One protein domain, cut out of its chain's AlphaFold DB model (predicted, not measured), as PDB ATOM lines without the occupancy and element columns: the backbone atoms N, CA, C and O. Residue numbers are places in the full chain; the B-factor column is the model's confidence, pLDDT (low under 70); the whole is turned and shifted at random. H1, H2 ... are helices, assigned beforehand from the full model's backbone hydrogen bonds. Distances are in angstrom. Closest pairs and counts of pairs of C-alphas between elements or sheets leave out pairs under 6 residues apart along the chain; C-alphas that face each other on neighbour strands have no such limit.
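Overview. This is residues 84 to 94 and 103 to 133 of the 137 residues of an uncharacterized protein of Panicum miliaceum (UniProt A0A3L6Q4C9). Two short helices, H1 and H3, pack on the longer H2, H1 at a steep slant and H3 about perpendicular to it. A loop, residues 117 to 125, joins H2 to H3. The printed part has 42 residues with three named helices, in the order H1, H2, H3, and no named strand: all helix. It is compact, with a radius of gyration of the C-alphas of 9.6 A, and elongated, spanning 30 by 17 by 15 A.

Arrangement. H1, residues 84 to 91, touches H2, residues 103 to 116, at a steep tilt of 57 degrees, opposite ways; their closest C-alphas, of Ala 87 and Val 110, are 5.3 A apart. H2, with residues 107 to 111 alone, touches H3, residues 126 to 132, about perpendicular at 89 degrees; the closest C-alphas, of His 111 and Val 126, are 5.8 A apart. H1 and H3 are close but not clearly touching. Every O i to N i+4 pair is within hydrogen-bond range in H1 and H3, and 9 of 10 in H2.

Along the chain. H1 begins at C-alpha 84 (24.253, -19.889, -12.129) and measures 10.8 A, H2 20.2 A, and H3 10.1 A, ending at C-alpha 132 (32.494, -18.555, -15.993).

Size, cuts and confidence. The farthest C-alphas, of Asp 94 and Asn 121, are 30.6 A apart. Residues 95 to 102 are not printed; C-alphas 94 and 103 are 11.3 A apart across this cut, on the link from H1 to H2. The H2 to H3 link is short. Residues 92 to 94 and 103 to 104 have pLDDT under 70.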
ATOM      1  N   LEU A  84      23.352 -18.858 -11.623       86.00
ATOM      2  CA  LEU A  84      24.253 -19.889 -12.129       86.00
ATOM      3  C   LEU A  84      24.768 -20.799 -11.007       86.00
ATOM      4  O   LEU A  84      24.771 -22.010 -11.189       86.00
ATOM      5  N   VAL A  85      25.113 -20.257  -9.836       85.06
ATOM      6  CA  VAL A  85      25.501 -21.043  -8.651       85.06
ATOM      7  C   VAL A  85      24.326 -21.856  -8.106       85.06
ATOM      8  O   VAL A  85      24.523 -23.014  -7.753       85.06
ATOM      9  N   SER A  86      23.103 -21.315  -8.081       84.88
ATOM     10  CA  SER A  86      21.908 -22.075  -7.691       84.88
ATOM     11  C   SER A  86      21.643 -23.241  -8.646       84.88
ATOM     12  O   SER A  86      21.541 -24.378  -8.193       84.88
ATOM     13  N   ALA A  87      21.594 -22.990  -9.960       84.94
ATOM     14  CA  ALA A  87      21.403 -24.039 -10.964       84.94
ATOM     15  C   ALA A  87      22.532 -25.085 -10.913       84.94
ATOM     16  O   ALA A  87      22.264 -26.285 -10.944       84.94
ATOM     17  N   TRP A  88      23.785 -24.644 -10.763       83.12
ATOM     18  CA  TRP A  88      24.946 -25.515 -10.578       83.12
ATOM     19  C   TRP A  88      24.793 -26.396  -9.331       83.12
ATOM     20  O   TRP A  88      24.955 -27.607  -9.437       83.12
ATOM     21  N   LEU A  89      24.399 -25.831  -8.183       80.88
ATOM     22  CA  LEU A  89      24.236 -26.551  -6.915       80.88
ATOM     23  C   LEU A  89      23.096 -27.584  -6.950       80.88
ATOM     24  O   LEU A  89      23.278 -28.690  -6.439       80.88
ATOM     25  N   PHE A  90      21.959 -27.267  -7.581       76.56
ATOM     26  CA  PHE A  90      20.863 -28.231  -7.766       76.56
ATOM     27  C   PHE A  90      21.323 -29.479  -8.533       76.56
ATOM     28  O   PHE A  90      20.977 -30.595  -8.150       76.56
ATOM     29  N   HIS A  91      22.167 -29.309  -9.554       72.88
ATOM     30  CA  HIS A  91      22.710 -30.418 -10.346       72.88
ATOM     31  C   HIS A  91      23.991 -31.029  -9.743       72.88
ATOM     32  O   HIS A  91      24.313 -32.181 -10.021       72.88
ATOM     33  N   SER A  92      24.736 -30.299  -8.903       67.25
ATOM     34  CA  SER A  92      26.026 -30.721  -8.317       67.25
ATOM     35  C   SER A  92      25.905 -31.853  -7.281       67.25
ATOM     36  O   SER A  92      26.913 -32.261  -6.709       67.25
ATOM     37  N   ASN A  93      24.695 -32.354  -7.032       59.94
ATOM     38  CA  ASN A  93      24.413 -33.462  -6.119       59.94
ATOM     39  C   ASN A  93      24.186 -34.804  -6.857       59.94
ATOM     40  O   ASN A  93      23.541 -35.705  -6.318       59.94
ATOM     41  N   ASP A  94      24.734 -34.970  -8.070       59.53
ATOM     42  CA  ASP A  94      24.961 -36.302  -8.663       59.53
ATOM     43  C   ASP A  94      25.811 -37.124  -7.653       59.53
ATOM     44  O   ASP A  94      26.864 -36.652  -7.210       59.53
ATOM     45  N   ASN A 103      30.111 -34.925 -18.848       64.81
ATOM     46  CA  ASN A 103      29.985 -33.523 -18.429       64.81
ATOM     47  C   ASN A 103      29.183 -32.650 -19.428       64.81
ATOM     48  O   ASN A 103      28.608 -31.632 -19.044       64.81
ATOM     49  N   ASP A 104      29.094 -33.052 -20.697       68.06
ATOM     50  CA  ASP A 104      28.222 -32.447 -21.712       68.06
ATOM     51  C   ASP A 104      26.717 -32.539 -21.414       68.06
ATOM     52  O   ASP A 104      25.998 -31.622 -21.801       68.06
ATOM     53  N   HIS A 105      26.242 -33.550 -20.678       75.56
ATOM     54  CA  HIS A 105      24.846 -33.590 -20.217       75.56
ATOM     55  C   HIS A 105      24.625 -32.625 -19.045       75.56
ATOM     56  O   HIS A 105      23.827 -31.703 -19.167       75.56
ATOM     57  N   TYR A 106      25.440 -32.743 -17.988       77.38
ATOM     58  CA  TYR A 106      25.402 -31.881 -16.796       77.38
ATOM     59  C   TYR A 106      25.320 -30.380 -17.133       77.38
ATOM     60  O   TYR A 106      24.468 -29.646 -16.637       77.38
ATOM     61  N   TRP A 107      26.194 -29.913 -18.032       81.81
ATOM     62  CA  TRP A 107      26.220 -28.505 -18.441       81.81
ATOM     63  C   TRP A 107      25.061 -28.102 -19.370       81.81
ATOM     64  O   TRP A 107      24.833 -26.906 -19.548       81.81
ATOM     65  N   GLY A 108      24.345 -29.060 -19.961       84.69
ATOM     66  CA  GLY A 108      23.092 -28.834 -20.681       84.69
ATOM     67  C   GLY A 108      21.922 -28.572 -19.731       84.69
ATOM     68  O   GLY A 108      21.173 -27.620 -19.950       84.69
ATOM     69  N   ASP A 109      21.831 -29.343 -18.649       82.94
ATOM     70  CA  ASP A 109      20.751 -29.251 -17.658       82.94
ATOM     71  C   ASP A 109      20.882 -27.963 -16.815       82.94
ATOM     72  O   ASP A 109      19.968 -27.136 -16.783       82.94
ATOM     73  N   VAL A 110      22.086 -27.671 -16.297       83.25
ATOM     74  CA  VAL A 110      22.409 -26.387 -15.630       83.25
ATOM     75  C   VAL A 110      22.123 -25.176 -16.538       83.25
ATOM     76  O   VAL A 110      21.701 -24.116 -16.074       83.25
ATOM     77  N   HIS A 111      22.326 -25.318 -17.851       88.25
ATOM     78  CA  HIS A 111      22.026 -24.284 -18.844       88.25
ATOM     79  C   HIS A 111      20.525 -24.123 -19.125       88.25
ATOM     80  O   HIS A 111      20.096 -23.012 -19.456       88.25
ATOM     81  N   ALA A 112      19.730 -25.190 -19.008       86.06
ATOM     82  CA  ALA A 112      18.280 -25.126 -19.137       86.06
ATOM     83  C   ALA A 112      17.677 -24.320 -17.977       86.06
ATOM     84  O   ALA A 112      17.006 -23.318 -18.228       86.06
ATOM     85  N   ASP A 113      18.017 -24.661 -16.732       85.12
ATOM     86  CA  ASP A 113      17.539 -23.959 -15.531       85.12
ATOM     87  C   ASP A 113      18.025 -22.507 -15.458       85.12
ATOM     88  O   ASP A 113      17.246 -21.588 -15.164       85.12
ATOM     89  N   TYR A 114      19.292 -22.262 -15.814       86.25
ATOM     90  CA  TYR A 114      19.818 -20.905 -15.939       86.25
ATOM     91  C   TYR A 114      18.996 -20.079 -16.942       86.25
ATOM     92  O   TYR A 114      18.579 -18.968 -16.629       86.25
ATOM     93  N   ASN A 115      18.728 -20.603 -18.145       85.31
ATOM     94  CA  ASN A 115      17.991 -19.869 -19.181       85.31
ATOM     95  C   ASN A 115      16.465 -19.846 -18.979       85.31
ATOM     96  O   ASN A 115      15.793 -19.054 -19.642       85.31
ATOM     97  N   ASN A 116      15.922 -20.673 -18.085       84.19
ATOM     98  CA  ASN A 116      14.537 -20.607 -17.622       84.19
ATOM     99  C   ASN A 116      14.359 -19.404 -16.675       84.19
ATOM    100  O   ASN A 116      13.545 -18.518 -16.921       84.19
ATOM    101  N   THR A 117      15.239 -19.283 -15.677       77.94
ATOM    102  CA  THR A 117      15.244 -18.188 -14.682       77.94
ATOM    103  C   THR A 117      15.856 -16.865 -15.179       77.94
ATOM    104  O   THR A 117      16.025 -15.915 -14.404       77.94
ATOM    105  N   THR A 118      16.194 -16.764 -16.470       80.62
ATOM    106  CA  THR A 118      16.911 -15.621 -17.058       80.62
ATOM    107  C   THR A 118      16.111 -14.971 -18.196       80.62
ATOM    108  O   THR A 118      15.742 -15.657 -19.155       80.62
ATOM    109  N   PRO A 119      15.867 -13.642 -18.148       77.75
ATOM    110  CA  PRO A 119      15.114 -12.932 -19.183       77.75
ATOM    111  C   PRO A 119      15.799 -13.022 -20.561       77.75
ATOM    112  O   PRO A 119      17.020 -13.194 -20.641       77.75
ATOM    113  N   PRO A 120      15.050 -12.900 -21.677       74.81
ATOM    114  CA  PRO A 120      15.559 -13.164 -23.030       74.81
ATOM    115  C   PRO A 120      16.758 -12.290 -23.436       74.81
ATOM    116  O   PRO A 120      17.586 -12.718 -24.239       74.81
ATOM    117  N   ASN A 121      16.913 -11.108 -22.834       75.00
ATOM    118  CA  ASN A 121      18.056 -10.215 -23.032       75.00
ATOM    119  C   ASN A 121      19.363 -10.669 -22.340       75.00
ATOM    120  O   ASN A 121      20.425 -10.127 -22.649       75.00
ATOM    121  N   ARG A 122      19.308 -11.654 -21.432       78.94
ATOM    122  CA  ARG A 122      20.448 -12.167 -20.648       78.94
ATOM    123  C   ARG A 122      20.763 -13.649 -20.879       78.94
ATOM    124  O   ARG A 122      21.724 -14.155 -20.302       78.94
ATOM    125  N   LYS A 123      20.005 -14.346 -21.735       81.75
ATOM    126  CA  LYS A 123      20.224 -15.773 -22.024       81.75
ATOM    127  C   LYS A 123      21.650 -16.041 -22.526       81.75
ATOM    128  O   LYS A 123      22.158 -15.367 -23.424       81.75
ATOM    129  N   ARG A 124      22.309 -17.035 -21.927       82.81
ATOM    130  CA  ARG A 124      23.713 -17.410 -22.182       82.81
ATOM    131  C   ARG A 124      23.753 -18.754 -22.927       82.81
ATOM    132  O   ARG A 124      22.816 -19.536 -22.838       82.81
ATOM    133  N   LYS A 125      24.846 -19.044 -23.646       85.19
ATOM    134  CA  LYS A 125      25.108 -20.371 -24.243       85.19
ATOM    135  C   LYS A 125      25.927 -21.223 -23.273       85.19
ATOM    136  O   LYS A 125      26.777 -20.657 -22.592       85.19
ATOM    137  N   VAL A 126      25.762 -22.551 -23.295       81.88
ATOM    138  CA  VAL A 126      26.479 -23.536 -22.441       81.88
ATOM    139  C   VAL A 126      27.966 -23.206 -22.260       81.88
ATOM    140  O   VAL A 126      28.464 -23.185 -21.137       81.88
ATOM    141  N   LYS A 127      28.672 -22.869 -23.351       82.94
ATOM    142  CA  LYS A 127      30.093 -22.496 -23.293       82.94
ATOM    143  C   LYS A 127      30.381 -21.331 -22.335       82.94
ATOM    144  O   LYS A 127      31.291 -21.447 -21.536       82.94
ATOM    145  N   HIS A 128      29.550 -20.285 -22.309       84.19
ATOM    146  CA  HIS A 128      29.753 -19.130 -21.428       84.19
ATOM    147  C   HIS A 128      29.637 -19.510 -19.943       84.19
ATOM    148  O   HIS A 128      30.293 -18.893 -19.112       84.19
ATOM    149  N   LEU A 129      28.813 -20.511 -19.609       84.56
ATOM    150  CA  LEU A 129      28.682 -21.015 -18.239       84.56
ATOM    151  C   LEU A 129      29.958 -21.768 -17.827       84.56
ATOM    152  O   LEU A 129      30.485 -21.507 -16.749       84.56
ATOM    153  N   ARG A 130      30.511 -22.608 -18.719       81.50
ATOM    154  CA  ARG A 130      31.823 -23.262 -18.533       81.50
ATOM    155  C   ARG A 130      32.974 -22.256 -18.439       81.50
ATOM    156  O   ARG A 130      33.845 -22.412 -17.593       81.50
ATOM    157  N   ASP A 131      32.950 -21.209 -19.267       83.69
ATOM    158  CA  ASP A 131      33.931 -20.116 -19.252       83.69
ATOM    159  C   ASP A 131      33.882 -19.319 -17.928       83.69
ATOM    160  O   ASP A 131      34.882 -18.728 -17.521       83.69
ATOM    161  N   ARG A 132      32.715 -19.273 -17.261       82.81
ATOM    162  CA  ARG A 132      32.494 -18.555 -15.993       82.81
ATOM    163  C   ARG A 132      32.816 -19.405 -14.764       82.81
ATOM    164  O   ARG A 132      33.453 -18.898 -13.845       82.81
ATOM    165  N   PHE A 133      32.406 -20.671 -14.770       73.94
ATOM    166  CA  PHE A 133      32.678 -21.659 -13.727       73.94
ATOM    167  C   PHE A 133      33.435 -22.859 -14.324       73.94
ATOM    168  O   PHE A 133      32.842 -23.915 -14.561       73.94
TER     169      PHE A 133